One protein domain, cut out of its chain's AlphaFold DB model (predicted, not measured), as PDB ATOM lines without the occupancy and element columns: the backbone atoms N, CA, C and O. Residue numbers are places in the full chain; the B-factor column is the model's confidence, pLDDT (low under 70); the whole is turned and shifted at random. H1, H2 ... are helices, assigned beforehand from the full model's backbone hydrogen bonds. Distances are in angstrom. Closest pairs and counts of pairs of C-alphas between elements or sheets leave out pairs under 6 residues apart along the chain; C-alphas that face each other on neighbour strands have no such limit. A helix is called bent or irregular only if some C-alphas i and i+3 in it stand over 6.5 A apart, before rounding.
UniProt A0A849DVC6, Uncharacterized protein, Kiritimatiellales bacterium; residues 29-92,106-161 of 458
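AT A GLANCE: This is residues 29 to 92 and 106 to 161 of the 458 residues of an uncharacterized protein of Kiritimatiellales bacterium (UniProt A0A849DVC6). There is little regular structure: long loops and six short helices make a loose, elongated body, with loop residues 66 to 92 towards one end and H6 towards the other. H1 and H4 meet crosswise. The 120 printed residues include H1 to H6 in order, all helix, with no named strand. The radius of gyration of the C-alphas is 16.9 A; the spans are 52 by 29 by 27 A.

IN THESE COORDINATES: Find C-alpha 33 at (8.491, -16.754, 14.614); H1 runs from there to 39. Next come H2, 44 to 48, H3, 61 to 65, and irregular H4, 118 to 126, with C-alphas 121 and 124 8.0 A apart. H5, 138 to 149, measures 16.6 A; H6, 155 to 158, ends at (23.242, 1.360, 18.408).

HOW THE PARTS SIT: H1 and H4 touch, about perpendicular at 85 degrees; their closest C-alphas, Phe 34 and Met 126, are 5.0 A apart. Every O i to N i+4 pair is within hydrogen-bond range in H2, H3 and H5; H1 has 2 of 3, H4 2 of 5 with 3 of 6 O i to N i+3, and H6 is too short.

THE WHOLE: Residues 93 to 105 are cut out, a 35.3 A gap. Links H2 to H3 and H4 to H5 are long. pLDDT is under 70 in 25 residues.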
ATOM      1  N   LEU A  29      16.970 -24.717   7.939       74.50
ATOM      2  CA  LEU A  29      15.981 -24.960   9.003       74.50
ATOM      3  C   LEU A  29      14.656 -24.259   8.658       74.50
ATOM      4  O   LEU A  29      14.635 -23.068   8.344       74.50
ATOM      5  N   LYS A  30      13.543 -24.991   8.735       78.88
ATOM      6  CA  LYS A  30      12.178 -24.461   8.651       78.88
ATOM      7  C   LYS A  30      11.756 -23.999  10.038       78.88
ATOM      8  O   LYS A  30      11.636 -24.809  10.952       78.88
ATOM      9  N   PHE A  31      11.498 -22.707  10.179       83.94
ATOM     10  CA  PHE A  31      11.072 -22.115  11.440       83.94
ATOM     11  C   PHE A  31      10.064 -20.985  11.185       83.94
ATOM     12  O   PHE A  31      10.018 -20.398  10.104       83.94
ATOM     13  N   SER A  32       9.202 -20.704  12.160       85.81
ATOM     14  CA  SER A  32       8.235 -19.605  12.087       85.81
ATOM     15  C   SER A  32       8.211 -18.863  13.414       85.81
ATOM     16  O   SER A  32       7.769 -19.427  14.412       85.81
ATOM     17  N   HIS A  33       8.637 -17.596  13.424       87.38
ATOM     18  CA  HIS A  33       8.491 -16.754  14.614       87.38
ATOM     19  C   HIS A  33       7.014 -16.502  14.938       87.38
ATOM     20  O   HIS A  33       6.664 -16.471  16.108       87.38
ATOM     21  N   PHE A  34       6.137 -16.388  13.931       85.94
ATOM     22  CA  PHE A  34       4.701 -16.168  14.140       85.94
ATOM     23  C   PHE A  34       4.066 -17.278  14.983       85.94
ATOM     24  O   PHE A  34       3.411 -16.993  15.977       85.94
ATOM     25  N   ILE A  35       4.314 -18.547  14.642       87.88
ATOM     26  CA  ILE A  35       3.723 -19.662  15.394       87.88
ATOM     27  C   ILE A  35       4.207 -19.649  16.848       87.88
ATOM     28  O   ILE A  35       3.409 -19.824  17.761       87.88
ATOM     29  N   HIS A  36       5.499 -19.427  17.089       89.88
ATOM     30  CA  HIS A  36       6.042 -19.477  18.449       89.88
ATOM     31  C   HIS A  36       5.631 -18.248  19.276       89.88
ATOM     32  O   HIS A  36       5.151 -18.388  20.395       89.88
ATOM     33  N   VAL A  37       5.753 -17.047  18.714       88.81
ATOM     34  CA  VAL A  37       5.544 -15.789  19.444       88.81
ATOM     35  C   VAL A  37       4.076 -15.351  19.438       88.81
ATOM     36  O   VAL A  37       3.543 -15.027  20.492       88.81
ATOM     37  N   GLU A  38       3.398 -15.350  18.287       86.94
ATOM     38  CA  GLU A  38       2.012 -14.854  18.175       86.94
ATOM     39  C   GLU A  38       0.982 -15.928  18.557       86.94
ATOM     40  O   GLU A  38       0.119 -15.676  19.397       86.94
ATOM     41  N   ASP A  39       1.075 -17.136  17.987       89.56
ATOM     42  CA  ASP A  39       0.069 -18.185  18.236       89.56
ATOM     43  C   ASP A  39       0.251 -18.872  19.599       89.56
ATOM     44  O   ASP A  39      -0.732 -19.261  20.234       89.56
ATOM     45  N   ASN A  40       1.498 -19.044  20.048       90.50
ATOM     46  CA  ASN A  40       1.820 -19.734  21.304       90.50
ATOM     47  C   ASN A  40       2.242 -18.788  22.438       90.50
ATOM     48  O   ASN A  40       2.437 -19.253  23.561       90.50
ATOM     49  N   GLY A  41       2.325 -17.477  22.186       91.25
ATOM     50  CA  GLY A  41       2.577 -16.471  23.219       91.25
ATOM     51  C   GLY A  41       3.956 -16.564  23.876       91.25
ATOM     52  O   GLY A  41       4.071 -16.232  25.053       91.25
ATOM     53  N   MET A  42       4.972 -17.062  23.163       91.25
ATOM     54  CA  MET A  42       6.349 -17.101  23.665       91.25
ATOM     55  C   MET A  42       6.994 -15.714  23.633       91.25
ATOM     56  O   MET A  42       6.780 -14.937  22.700       91.25
ATOM     57  N   GLU A  43       7.841 -15.428  24.615       89.25
ATOM     58  CA  GLU A  43       8.635 -14.205  24.659       89.25
ATOM     59  C   GLU A  43       9.923 -14.371  23.836       89.25
ATOM     60  O   GLU A  43      10.504 -15.452  23.747       89.25
ATOM     61  N   CYS A  44      10.443 -13.280  23.263       85.69
ATOM     62  CA  CYS A  44      11.676 -13.317  22.458       85.69
ATOM     63  C   CYS A  44      12.877 -13.882  23.247       85.69
ATOM     64  O   CYS A  44      13.726 -14.593  22.699       85.69
ATOM     65  N   ALA A  45      12.938 -13.555  24.541       85.25
ATOM     66  CA  ALA A  45      14.002 -13.970  25.449       85.25
ATOM     67  C   ALA A  45      13.958 -15.469  25.786       85.25
ATOM     68  O   ALA A  45      14.983 -16.010  26.196       85.25
ATOM     69  N   ASP A  46      12.824 -16.145  25.571       88.38
ATOM     70  CA  ASP A  46      12.690 -17.581  25.839       88.38
ATOM     71  C   ASP A  46      13.578 -18.416  24.903       88.38
ATOM     72  O   ASP A  46      14.039 -19.489  25.283       88.38
ATOM     73  N   CYS A  47      13.869 -17.910  23.696       86.06
ATOM     74  CA  CYS A  47      14.758 -18.574  22.737       86.06
ATOM     75  C   CYS A  47      16.107 -17.863  22.569       86.06
ATOM     76  O   CYS A  47      17.141 -18.519  22.475       86.06
ATOM     77  N   HIS A  48      16.122 -16.527  22.515       84.50
ATOM     78  CA  HIS A  48      17.354 -15.765  22.270       84.50
ATOM     79  C   HIS A  48      18.146 -15.443  23.545       84.50
ATOM     80  O   HIS A  48      19.293 -14.999  23.457       84.50
ATOM     81  N   GLY A  49      17.562 -15.661  24.727       82.94
ATOM     82  CA  GLY A  49      18.144 -15.229  25.993       82.94
ATOM     83  C   GLY A  49      18.308 -13.707  26.064       82.94
ATOM     84  O   GLY A  49      17.572 -12.945  25.438       82.94
ATOM     85  N   GLY A  50      19.289 -13.255  26.846       78.56
ATOM     86  CA  GLY A  50      19.730 -11.859  26.862       78.56
ATOM     87  C   GLY A  50      20.958 -11.654  25.979       78.56
ATOM     88  O   GLY A  50      21.790 -12.553  25.855       78.56
ATOM     89  N   ALA A  51      21.105 -10.458  25.407       77.00
ATOM     90  CA  ALA A  51      22.337 -10.089  24.721       77.00
ATOM     91  C   ALA A  51      23.515 -10.080  25.716       77.00
ATOM     92  O   ALA A  51      23.437  -9.462  26.780       77.00
ATOM     93  N   VAL A  52      24.610 -10.752  25.361       75.00
ATOM     94  CA  VAL A  52      25.870 -10.758  26.114       75.00
ATOM     95  C   VAL A  52      26.867  -9.921  25.328       75.00
ATOM     96  O   VAL A  52      27.082 -10.169  24.145       75.00
ATOM     97  N   ASP A  53      27.420  -8.887  25.964       73.75
ATOM     98  CA  ASP A  53      28.340  -7.929  25.333       73.75
ATOM     99  C   ASP A  53      27.800  -7.325  24.018       73.75
ATOM    100  O   ASP A  53      28.541  -7.078  23.074       73.75
ATOM    101  N   GLY A  54      26.481  -7.093  23.944       75.25
ATOM    102  CA  GLY A  54      25.830  -6.511  22.764       75.25
ATOM    103  C   GLY A  54      25.511  -7.507  21.643       75.25
ATOM    104  O   GLY A  54      25.081  -7.099  20.561       75.25
ATOM    105  N   HIS A  55      25.676  -8.809  21.883       77.69
ATOM    106  CA  HIS A  55      25.426  -9.853  20.894       77.69
ATOM    107  C   HIS A  55      24.475 -10.928  21.429       77.69
ATOM    108  O   HIS A  55      24.584 -11.368  22.572       77.69
ATOM    109  N   PHE A  56      23.548 -11.380  20.582       78.00
ATOM    110  CA  PHE A  56      22.761 -12.579  20.854       78.00
ATOM    111  C   PHE A  56      23.550 -13.814  20.436       78.00
ATOM    112  O   PHE A  56      24.154 -13.845  19.359       78.00
ATOM    113  N   LEU A  57      23.546 -14.830  21.292       71.12
ATOM    114  CA  LEU A  57      24.155 -16.108  20.962       71.12
ATOM    115  C   LEU A  57      23.329 -16.805  19.870       71.12
ATOM    116  O   LEU A  57      22.102 -16.668  19.840       71.12
ATOM    117  N   PRO A  58      23.978 -17.547  18.961       72.31
ATOM    118  CA  PRO A  58      23.255 -18.362  17.998       72.31
ATOM    119  C   PRO A  58      22.395 -19.394  18.735       72.31
ATOM    120  O   PRO A  58      22.869 -20.055  19.660       72.31
ATOM    121  N   ILE A  59      21.140 -19.537  18.302       78.25
ATOM    122  CA  ILE A  59      20.227 -20.569  18.802       78.25
ATOM    123  C   ILE A  59      20.805 -21.945  18.459       78.25
ATOM    124  O   ILE A  59      21.280 -22.172  17.342       78.25
ATOM    125  N   THR A  60      20.768 -22.865  19.420       79.44
ATOM    126  CA  THR A  60      21.275 -24.231  19.260       79.44
ATOM    127  C   THR A  60      20.125 -25.233  19.235       79.44
ATOM    128  O   THR A  60      18.975 -24.901  19.515       79.44
ATOM    129  N   HIS A  61      20.430 -26.491  18.904       79.06
ATOM    130  CA  HIS A  61      19.434 -27.564  18.975       79.06
ATOM    131  C   HIS A  61      18.875 -27.738  20.400       79.06
ATOM    132  O   HIS A  61      17.696 -28.048  20.548       79.06
ATOM    133  N   GLU A  62      19.694 -27.461  21.423       82.62
ATOM    134  CA  GLU A  62      19.302 -27.526  22.837       82.62
ATOM    135  C   GLU A  62      18.089 -26.625  23.121       82.62
ATOM    136  O   GLU A  62      17.097 -27.096  23.672       82.62
ATOM    137  N   THR A  63      18.103 -25.392  22.597       85.38
ATOM    138  CA  THR A  63      16.999 -24.424  22.721       85.38
ATOM    139  C   THR A  63      15.672 -24.965  22.184       85.38
ATOM    140  O   THR A  63      14.611 -24.678  22.731       85.38
ATOM    141  N   CYS A  64      15.708 -25.755  21.108       85.44
ATOM    142  CA  CYS A  64      14.511 -26.394  20.566       85.44
ATOM    143  C   CYS A  64      14.092 -27.586  21.433       85.44
ATOM    144  O   CYS A  64      12.903 -27.764  21.704       85.44
ATOM    145  N   SER A  65      15.065 -28.397  21.860       86.06
ATOM    146  CA  SER A  65      14.826 -29.637  22.605       86.06
ATOM    147  C   SER A  65      14.286 -29.424  24.022       86.06
ATOM    148  O   SER A  65      13.679 -30.327  24.592       86.06
ATOM    149  N   ASP A  66      14.432 -28.213  24.565       86.94
ATOM    150  CA  ASP A  66      13.823 -27.826  25.839       86.94
ATOM    151  C   ASP A  66      12.283 -27.887  25.798       86.94
ATOM    152  O   ASP A  66      11.641 -28.113  26.827       86.94
ATOM    153  N   CYS A  67      11.682 -27.714  24.613       88.81
ATOM    154  CA  CYS A  67      10.230 -27.773  24.404       88.81
ATOM    155  C   CYS A  67       9.787 -28.887  23.437       88.81
ATOM    156  O   CYS A  67       8.669 -29.391  23.556       88.81
ATOM    157  N   HIS A  68      10.633 -29.274  22.480       86.38
ATOM    158  CA  HIS A  68      10.336 -30.285  21.467       86.38
ATOM    159  C   HIS A  68      11.086 -31.590  21.741       86.38
ATOM    160  O   HIS A  68      12.298 -31.604  21.899       86.38
ATOM    161  N   GLU A  69      10.372 -32.713  21.743       81.50
ATOM    162  CA  GLU A  69      10.996 -34.027  21.915       81.50
ATOM    163  C   GLU A  69      11.867 -34.391  20.697       81.50
ATOM    164  O   GLU A  69      11.428 -34.286  19.549       81.50
ATOM    165  N   GLU A  70      13.109 -34.819  20.945       72.06
ATOM    166  CA  GLU A  70      14.051 -35.218  19.898       72.06
ATOM    167  C   GLU A  70      13.733 -36.631  19.386       72.06
ATOM    168  O   GLU A  70      13.636 -37.593  20.149       72.06
ATOM    169  N   ALA A  71      13.596 -36.777  18.067       69.88
ATOM    170  CA  ALA A  71      13.401 -38.078  17.440       69.88
ATOM    171  C   ALA A  71      14.754 -38.762  17.177       69.88
ATOM    172  O   ALA A  71      15.515 -38.323  16.314       69.88
ATOM    173  N   GLU A  72      15.033 -39.885  17.847       70.69
ATOM    174  CA  GLU A  72      16.192 -40.728  17.521       70.69
ATOM    175  C   GLU A  72      15.992 -41.403  16.151       70.69
ATOM    176  O   GLU A  72      15.206 -42.345  16.004       70.69
ATOM    177  N   SER A  73      16.690 -40.925  15.115       68.19
ATOM    178  CA  SER A  73      16.600 -41.499  13.770       68.19
ATOM    179  C   SER A  73      17.893 -41.360  12.969       68.19
ATOM    180  O   SER A  73      18.515 -40.304  12.929       68.19
ATOM    181  N   GLU A  74      18.268 -42.426  12.258       65.88
ATOM    182  CA  GLU A  74      19.389 -42.424  11.307       65.88
ATOM    183  C   GLU A  74      19.002 -41.847   9.928       65.88
ATOM    184  O   GLU A  74      19.859 -41.669   9.060       65.88
ATOM    185  N   THR A  75      17.714 -41.560   9.702       62.22
ATOM    186  CA  THR A  75      17.175 -41.089   8.418       62.22
ATOM    187  C   THR A  75      16.293 -39.859   8.598       62.22
ATOM    188  O   THR A  75      15.400 -39.847   9.446       62.22
ATOM    189  N   ILE A  76      16.481 -38.847   7.749       66.31
ATOM    190  CA  ILE A  76      15.636 -37.648   7.748       66.31
ATOM    191  C   ILE A  76      14.334 -37.955   6.998       66.31
ATOM    192  O   ILE A  76      14.322 -38.057   5.773       66.31
ATOM    193  N   ALA A  77      13.239 -38.101   7.743       70.25
ATOM    194  CA  ALA A  77      11.874 -38.193   7.230       70.25
ATOM    195  C   ALA A  77      11.014 -37.083   7.851       70.25
ATOM    196  O   ALA A  77      11.355 -36.555   8.907       70.25
ATOM    197  N   THR A  78       9.889 -36.727   7.225       71.62
ATOM    198  CA  THR A  78       8.986 -35.667   7.727       71.62
ATOM    199  C   THR A  78       8.502 -35.921   9.157       71.62
ATOM    200  O   THR A  78       8.264 -34.980   9.898       71.62
ATOM    201  N   GLU A  79       8.362 -37.188   9.541       73.56
ATOM    202  CA  GLU A  79       7.951 -37.634  10.880       73.56
ATOM    203  C   GLU A  79       9.092 -37.696  11.908       73.56
ATOM    204  O   GLU A  79       8.842 -37.956  13.080       73.56
ATOM    205  N   THR A  80      10.332 -37.457  11.475       77.88
ATOM    206  CA  THR A  80      11.525 -37.369  12.326       77.88
ATOM    207  C   THR A  80      12.173 -35.990  12.142       77.88
ATOM    208  O   THR A  80      11.544 -34.964  12.388       77.88
ATOM    209  N   CYS A  81      13.412 -35.920  11.660       75.56
ATOM    210  CA  CYS A  81      14.171 -34.677  11.528       75.56
ATOM    211  C   CYS A  81      13.635 -33.757  10.410       75.56
ATOM    212  O   CYS A  81      13.870 -32.552  10.426       75.56
ATOM    213  N   GLY A  82      12.909 -34.300   9.426       74.94
ATOM    214  CA  GLY A  82      12.439 -33.580   8.234       74.94
ATOM    215  C   GLY A  82      11.263 -32.630   8.479       74.94
ATOM    216  O   GLY A  82      10.889 -31.874   7.576       74.94
ATOM    217  N   TYR A  83      10.683 -32.655   9.684       78.06
ATOM    218  CA  TYR A  83       9.712 -31.649  10.113       78.06
ATOM    219  C   TYR A  83      10.366 -30.261  10.173       78.06
ATOM    220  O   TYR A  83       9.850 -29.303   9.597       78.06
ATOM    221  N   CYS A  84      11.552 -30.186  10.784       78.50
ATOM    222  CA  CYS A  84      12.312 -28.948  10.955       78.50
ATOM    223  C   CYS A  84      13.394 -28.771   9.880       78.50
ATOM    224  O   CYS A  84      13.606 -27.663   9.400       78.50
ATOM    225  N   HIS A  85      14.075 -29.831   9.449       77.25
ATOM    226  CA  HIS A  85      15.186 -29.725   8.498       77.25
ATOM    227  C   HIS A  85      14.700 -29.866   7.049       77.25
ATOM    228  O   HIS A  85      14.016 -30.833   6.709       77.25
ATOM    229  N   ALA A  86      15.023 -28.893   6.186       68.69
ATOM    230  CA  ALA A  86      14.529 -28.866   4.811       68.69
ATOM    231  C   ALA A  86      15.226 -29.868   3.884       68.69
ATOM    232  O   ALA A  86      14.527 -30.380   3.023       68.69
ATOM    233  N   GLU A  87      16.522 -30.167   4.073       62.91
ATOM    234  CA  GLU A  87      17.295 -31.198   3.346       62.91
ATOM    235  C   GLU A  87      18.745 -31.244   3.884       62.91
ATOM    236  O   GLU A  87      19.464 -30.260   3.740       62.91
ATOM    237  N   SER A  88      19.189 -32.338   4.532       57.91
ATOM    238  CA  SER A  88      20.606 -32.570   4.924       57.91
ATOM    239  C   SER A  88      20.869 -34.039   5.314       57.91
ATOM    240  O   SER A  88      19.930 -34.798   5.544       57.91
ATOM    241  N   LYS A  89      22.136 -34.455   5.459       56.28
ATOM    242  CA  LYS A  89      22.498 -35.595   6.329       56.28
ATOM    243  C   LYS A  89      22.848 -35.055   7.723       56.28
ATOM    244  O   LYS A  89      23.423 -33.974   7.807       56.28
ATOM    245  N   PRO A  90      22.605 -35.803   8.815       56.41
ATOM    246  CA  PRO A  90      22.918 -35.344  10.174       56.41
ATOM    247  C   PRO A  90      24.369 -34.868  10.384       56.41
ATOM    248  O   PRO A  90      24.616 -33.975  11.188       56.41
ATOM    249  N   ALA A  91      25.330 -35.433   9.644       56.09
ATOM    250  CA  ALA A  91      26.751 -35.086   9.739       56.09
ATOM    251  C   ALA A  91      27.107 -33.704   9.158       56.09
ATOM    252  O   ALA A  91      28.100 -33.109   9.576       56.09
ATOM    253  N   ASP A  92      26.304 -33.196   8.224       52.12
ATOM    254  CA  ASP A  92      26.588 -31.951   7.508       52.12
ATOM    255  C   ASP A  92      26.028 -30.723   8.276       52.12
ATOM    256  O   ASP A  92      26.557 -29.617   8.172       52.12
ATOM    257  N   GLY A 106      32.371   1.991  16.438       69.44
ATOM    258  CA  GLY A 106      31.243   2.077  15.507       69.44
ATOM    259  C   GLY A 106      30.622   0.728  15.123       69.44
ATOM    260  O   GLY A 106      29.796   0.670  14.210       69.44
ATOM    261  N   VAL A 107      30.978  -0.367  15.801       80.38
ATOM    262  CA  VAL A 107      30.309  -1.664  15.615       80.38
ATOM    263  C   VAL A 107      28.906  -1.618  16.216       80.38
ATOM    264  O   VAL A 107      28.701  -1.092  17.309       80.38
ATOM    265  N   PHE A 108      27.939  -2.160  15.475       84.56
ATOM    266  CA  PHE A 108      26.566  -2.288  15.947       84.56
ATOM    267  C   PHE A 108      26.481  -3.260  17.128       84.56
ATOM    268  O   PHE A 108      27.021  -4.367  17.063       84.56
ATOM    269  N   VAL A 109      25.747  -2.866  18.163       84.38
ATOM    270  CA  VAL A 109      25.475  -3.672  19.352       84.38
ATOM    271  C   VAL A 109      23.981  -3.685  19.657       84.38
ATOM    272  O   VAL A 109      23.302  -2.662  19.585       84.38
ATOM    273  N   HIS A 110      23.463  -4.844  20.061       85.31
ATOM    274  CA  HIS A 110      22.141  -4.952  20.675       85.31
ATOM    275  C   HIS A 110      22.224  -4.409  22.104       85.31
ATOM    276  O   HIS A 110      22.455  -5.153  23.060       85.31
ATOM    277  N   SER A 111      22.115  -3.088  22.241       82.38
ATOM    278  CA  SER A 111      22.140  -2.422  23.540       82.38
ATOM    279  C   SER A 111      20.854  -2.686  24.328       82.38
ATOM    280  O   SER A 111      19.806  -3.021  23.773       82.38
ATOM    281  N   ALA A 112      20.905  -2.471  25.644       81.38
ATOM    282  CA  ALA A 112      19.721  -2.575  26.496       81.38
ATOM    283  C   ALA A 112      18.600  -1.595  26.093       81.38
ATOM    284  O   ALA A 112      17.432  -1.869  26.348       81.38
ATOM    285  N   ALA A 113      18.939  -0.475  25.444       82.19
ATOM    286  CA  ALA A 113      17.961   0.502  24.971       82.19
ATOM    287  C   ALA A 113      17.097  -0.027  23.810       82.19
ATOM    288  O   ALA A 113      16.010   0.494  23.584       82.19
ATOM    289  N   LEU A 114      17.544  -1.077  23.112       82.06
ATOM    290  CA  LEU A 114      16.825  -1.699  21.995       82.06
ATOM    291  C   LEU A 114      15.943  -2.886  22.415       82.06
ATOM    292  O   LEU A 114      15.305  -3.496  21.559       82.06
ATOM    293  N   ALA A 115      15.888  -3.224  23.709       80.62
ATOM    294  CA  ALA A 115      15.250  -4.450  24.199       80.62
ATOM    295  C   ALA A 115      13.758  -4.587  23.830       80.62
ATOM    296  O   ALA A 115      13.264  -5.703  23.700       80.62
ATOM    297  N   GLU A 116      13.050  -3.471  23.637       80.44
ATOM    298  CA  GLU A 116      11.621  -3.455  23.282       80.44
ATOM    299  C   GLU A 116      11.369  -3.171  21.787       80.44
ATOM    300  O   GLU A 116      10.242  -3.293  21.310       80.44
ATOM    301  N   SER A 117      12.421  -2.857  21.024       82.25
ATOM    302  CA  SER A 117      12.354  -2.406  19.625       82.25
ATOM    303  C   SER A 117      12.757  -3.486  18.615       82.25
ATOM    304  O   SER A 117      13.043  -3.198  17.455       82.25
ATOM    305  N   CYS A 118      12.750  -4.763  19.009       81.38
ATOM    306  CA  CYS A 118      13.174  -5.872  18.146       81.38
ATOM    307  C   CYS A 118      12.429  -5.887  16.801       81.38
ATOM    308  O   CYS A 118      13.025  -6.133  15.753       81.38
ATOM    309  N   ARG A 119      11.119  -5.600  16.818       80.69
ATOM    310  CA  ARG A 119      10.254  -5.615  15.626       80.69
ATOM    311  C   ARG A 119      10.520  -4.453  14.672       80.69
ATOM    312  O   ARG A 119      10.223  -4.596  13.487       80.69
ATOM    313  N   ASP A 120      11.118  -3.366  15.150       78.69
ATOM    314  CA  ASP A 120      11.450  -2.206  14.320       78.69
ATOM    315  C   ASP A 120      12.514  -2.574  13.274       78.69
ATOM    316  O   ASP A 120      12.500  -2.063  12.155       78.69
ATOM    317  N   CYS A 121      13.388  -3.535  13.600       76.00
ATOM    318  CA  CYS A 121      14.408  -4.058  12.688       76.00
ATOM    319  C   CYS A 121      14.071  -5.455  12.137       76.00
ATOM    320  O   CYS A 121      14.328  -5.732  10.967       76.00
ATOM    321  N   HIS A 122      13.479  -6.336  12.948       77.81
ATOM    322  CA  HIS A 122      13.248  -7.749  12.614       77.81
ATOM    323  C   HIS A 122      11.790  -8.097  12.267       77.81
ATOM    324  O   HIS A 122      11.457  -9.271  12.122       77.81
ATOM    325  N   GLY A 123      10.900  -7.112  12.105       75.62
ATOM    326  CA  GLY A 123       9.466  -7.348  11.886       75.62
ATOM    327  C   GLY A 123       9.126  -8.209  10.660       75.62
ATOM    328  O   GLY A 123       8.104  -8.892  10.653       75.62
ATOM    329  N   THR A 124       9.999  -8.260   9.649       71.56
ATOM    330  CA  THR A 124       9.834  -9.132   8.472       71.56
ATOM    331  C   THR A 124       9.903 -10.625   8.808       71.56
ATOM    332  O   THR A 124       9.343 -11.435   8.070       71.56
ATOM    333  N   LEU A 125      10.530 -10.998   9.930       73.62
ATOM    334  CA  LEU A 125      10.634 -12.385  10.395       73.62
ATOM    335  C   LEU A 125       9.329 -12.914  11.015       73.62
ATOM    336  O   LEU A 125       9.195 -14.123  11.202       73.62
ATOM    337  N   MET A 126       8.354 -12.036  11.285       76.19
ATOM    338  CA  MET A 126       7.066 -12.353  11.927       76.19
ATOM    339  C   MET A 126       5.965 -12.763  10.938       76.19
ATOM    340  O   MET A 126       4.779 -12.695  11.249       76.19
ATOM    341  N   ALA A 127       6.327 -13.176   9.722       73.44
ATOM    342  CA  ALA A 127       5.355 -13.651   8.745       73.44
ATOM    343  C   ALA A 127       4.680 -14.965   9.201       73.44
ATOM    344  O   ALA A 127       5.339 -15.865   9.718       73.44
ATOM    345  N   GLU A 128       3.378 -15.112   8.919       71.88
ATOM    346  CA  GLU A 128       2.536 -16.256   9.338       71.88
ATOM    347  C   GLU A 128       3.015 -17.638   8.850       71.88
ATOM    348  O   GLU A 128       2.576 -18.673   9.346       71.88
ATOM    349  N   LYS A 129       3.892 -17.698   7.842       66.62
ATOM    350  CA  LYS A 129       4.307 -18.960   7.214       66.62
ATOM    351  C   LYS A 129       5.613 -19.476   7.811       66.62
ATOM    352  O   LYS A 129       6.529 -18.698   8.070       66.62
ATOM    353  N   PHE A 130       5.738 -20.805   7.914       60.03
ATOM    354  CA  PHE A 130       7.046 -21.450   8.032       60.03
ATOM    355  C   PHE A 130       7.914 -20.995   6.869       60.03
ATOM    356  O   PHE A 130       7.625 -21.276   5.703       60.03
ATOM    357  N   SER A 131       8.955 -20.254   7.206       62.66
ATOM    358  CA  SER A 131       9.950 -19.790   6.261       62.66
ATOM    359  C   SER A 131      11.237 -20.540   6.552       62.66
ATOM    360  O   SER A 131      11.494 -20.982   7.674       62.66
ATOM    361  N   VAL A 132      12.054 -20.737   5.520       60.16
ATOM    362  CA  VAL A 132      13.463 -20.925   5.831       60.16
ATOM    363  C   VAL A 132      13.926 -19.591   6.379       60.16
ATOM    364  O   VAL A 132      13.749 -18.596   5.675       60.16
ATOM    365  N   VAL A 133      14.475 -19.577   7.594       58.25
ATOM    366  CA  VAL A 133      15.078 -18.366   8.162       58.25
ATOM    367  C   VAL A 133      16.155 -17.913   7.177       58.25
ATOM    368  O   VAL A 133      17.138 -18.638   7.006       58.25
ATOM    369  N   PRO A 134      15.954 -16.809   6.436       53.75
ATOM    370  CA  PRO A 134      16.941 -16.370   5.470       53.75
ATOM    371  C   PRO A 134      18.161 -15.890   6.248       53.75
ATOM    372  O   PRO A 134      18.013 -15.132   7.210       53.75
ATOM    373  N   ASP A 135      19.363 -16.278   5.821       58.38
ATOM    374  CA  ASP A 135      20.535 -15.490   6.184       58.38
ATOM    375  C   ASP A 135      20.281 -14.073   5.662       58.38
ATOM    376  O   ASP A 135      20.043 -13.892   4.464       58.38
ATOM    377  N   MET A 136      20.280 -13.075   6.556       61.31
ATOM    378  CA  MET A 136      20.082 -11.692   6.131       61.31
ATOM    379  C   MET A 136      21.180 -11.338   5.137       61.31
ATOM    380  O   MET A 136      22.369 -11.212   5.481       61.31
ATOM    381  N   ASN A 137      20.785 -11.173   3.881       63.75
ATOM    382  CA  ASN A 137      21.744 -10.827   2.855       63.75
ATOM    383  C   ASN A 137      22.255  -9.397   3.115       63.75
ATOM    384  O   ASN A 137      21.740  -8.645   3.952       63.75
ATOM    385  N   GLN A 138      23.345  -9.024   2.453       69.75
ATOM    386  CA  GLN A 138      23.950  -7.707   2.653       69.75
ATOM    387  C   GLN A 138      22.964  -6.562   2.353       69.75
ATOM    388  O   GLN A 138      22.993  -5.541   3.033       69.75
ATOM    389  N   TYR A 139      22.066  -6.745   1.382       68.19
ATOM    390  CA  TYR A 139      21.087  -5.739   0.978       68.19
ATOM    391  C   TYR A 139      20.048  -5.459   2.075       68.19
ATOM    392  O   TYR A 139      19.796  -4.302   2.405       68.19
ATOM    393  N   GLU A 140      19.497  -6.498   2.701       68.44
ATOM    394  CA  GLU A 140      18.530  -6.352   3.799       68.44
ATOM    395  C   GLU A 140      19.156  -5.650   5.011       68.44
ATOM    396  O   GLU A 140      18.546  -4.747   5.585       68.44
ATOM    397  N   ARG A 141      20.411  -5.991   5.337       72.31
ATOM    398  CA  ARG A 141      21.184  -5.321   6.394       72.31
ATOM    399  C   ARG A 141      21.382  -3.832   6.118       72.31
ATOM    400  O   ARG A 141      21.197  -3.020   7.021       72.31
ATOM    401  N   LEU A 142      21.743  -3.468   4.888       74.81
ATOM    402  CA  LEU A 142      21.938  -2.069   4.500       74.81
ATOM    403  C   LEU A 142      20.628  -1.279   4.536       74.81
ATOM    404  O   LEU A 142      20.612  -0.167   5.052       74.81
ATOM    405  N   ARG A 143      19.521  -1.869   4.073       75.50
ATOM    406  CA  ARG A 143      18.200  -1.228   4.119       75.50
ATOM    407  C   ARG A 143      17.761  -0.914   5.552       75.50
ATOM    408  O   ARG A 143      17.285   0.187   5.811       75.50
ATOM    409  N   ILE A 144      17.905  -1.872   6.470       73.81
ATOM    410  CA  ILE A 144      17.552  -1.677   7.886       73.81
ATOM    411  C   ILE A 144      18.459  -0.613   8.513       73.81
ATOM    412  O   ILE A 144      17.969   0.261   9.223       73.81
ATOM    413  N   ARG A 145      19.764  -0.652   8.214       78.81
ATOM    414  CA  ARG A 145      20.734   0.344   8.685       78.81
ATOM    415  C   ARG A 145      20.366   1.760   8.244       78.81
ATOM    416  O   ARG A 145      20.399   2.669   9.064       78.81
ATOM    417  N   GLU A 146      20.011   1.937   6.976       77.81
ATOM    418  CA  GLU A 146      19.646   3.249   6.437       77.81
ATOM    419  C   GLU A 146      18.388   3.800   7.115       77.81
ATOM    420  O   GLU A 146      18.391   4.916   7.633       77.81
ATOM    421  N   ALA A 147      17.347   2.969   7.227       78.56
ATOM    422  CA  ALA A 147      16.137   3.335   7.956       78.56
ATOM    423  C   ALA A 147      16.437   3.701   9.423       78.56
ATOM    424  O   ALA A 147      15.875   4.661   9.947       78.56
ATOM    425  N   ALA A 148      17.353   2.974  10.074       80.94
ATOM    426  CA  ALA A 148      17.749   3.229  11.456       80.94
ATOM    427  C   ALA A 148      18.489   4.568  11.628       80.94
ATOM    428  O   ALA A 148      18.223   5.280  12.596       80.94
ATOM    429  N   HIS A 149      19.363   4.964  10.696       83.38
ATOM    430  CA  HIS A 149      20.037   6.269  10.757       83.38
ATOM    431  C   HIS A 149      19.070   7.456  10.587       83.38
ATOM    432  O   HIS A 149      19.344   8.542  11.096       83.38
ATOM    433  N   GLY A 150      17.912   7.246   9.954       77.06
ATOM    434  CA  GLY A 150      16.846   8.246   9.843       77.06
ATOM    435  C   GLY A 150      16.035   8.482  11.127       77.06
ATOM    436  O   GLY A 150      15.233   9.410  11.182       77.06
ATOM    437  N   THR A 151      16.222   7.670  12.175       79.25
ATOM    438  CA  THR A 151      15.405   7.735  13.406       79.25
ATOM    439  C   THR A 151      15.751   8.903  14.333       79.25
ATOM    440  O   THR A 151      14.962   9.238  15.215       79.25
ATOM    441  N   GLY A 152      16.927   9.519  14.164       79.12
ATOM    442  CA  GLY A 152      17.415  10.594  15.035       79.12
ATOM    443  C   GLY A 152      17.810  10.145  16.449       79.12
ATOM    444  O   GLY A 152      18.013  10.997  17.314       79.12
ATOM    445  N   MET A 153      17.907   8.835  16.698       83.69
ATOM    446  CA  MET A 153      18.420   8.294  17.958       83.69
ATOM    447  C   MET A 153      19.902   8.631  18.152       83.69
ATOM    448  O   MET A 153      20.648   8.811  17.188       83.69
ATOM    449  N   ASP A 154      20.329   8.694  19.415       85.94
ATOM    450  CA  ASP A 154      21.742   8.873  19.741       85.94
ATOM    451  C   ASP A 154      22.580   7.697  19.214       85.94
ATOM    452  O   ASP A 154      22.167   6.538  19.293       85.94
ATOM    453  N   CYS A 155      23.765   7.989  18.673       85.56
ATOM    454  CA  CYS A 155      24.632   6.989  18.053       85.56
ATOM    455  C   CYS A 155      24.997   5.858  19.027       85.56
ATOM    456  O   CYS A 155      25.016   4.696  18.614       85.56
ATOM    457  N   ALA A 156      25.198   6.175  20.310       84.94
ATOM    458  CA  ALA A 156      25.591   5.221  21.342       84.94
ATOM    459  C   ALA A 156      24.473   4.226  21.701       84.94
ATOM    460  O   ALA A 156      24.730   3.206  22.341       84.94
ATOM    461  N   VAL A 157      23.231   4.480  21.266       85.94
ATOM    462  CA  VAL A 157      22.127   3.513  21.380       85.94
ATOM    463  C   VAL A 157      22.413   2.269  20.542       85.94
ATOM    464  O   VAL A 157      22.085   1.162  20.965       85.94
ATOM    465  N   CYS A 158      23.035   2.438  19.374       84.50
ATOM    466  CA  CYS A 158      23.242   1.360  18.408       84.50
ATOM    467  C   CYS A 158      24.718   1.009  18.204       84.50
ATOM    468  O   CYS A 158      25.021  -0.130  17.869       84.50
ATOM    469  N   HIS A 159      25.633   1.961  18.372       86.12
ATOM    470  CA  HIS A 159      27.048   1.802  18.062       86.12
ATOM    471  C   HIS A 159      27.902   1.889  19.323       86.12
ATOM    472  O   HIS A 159      27.846   2.872  20.059       86.12
ATOM    473  N   ALA A 160      28.738   0.874  19.545       82.50
ATOM    474  CA  ALA A 160      29.717   0.913  20.622       82.50
ATOM    475  C   ALA A 160      30.773   1.994  20.350       82.50
ATOM    476  O   ALA A 160      31.305   2.087  19.237       82.50
ATOM    477  N   ASP A 161      31.069   2.787  21.382       76.62
ATOM    478  CA  ASP A 161      32.108   3.822  21.384       76.62
ATOM    479  C   ASP A 161      31.965   4.857  20.247       76.62
ATOM    480  O   ASP A 161      32.957   5.362  19.720       76.62
TER     481      ASP A 161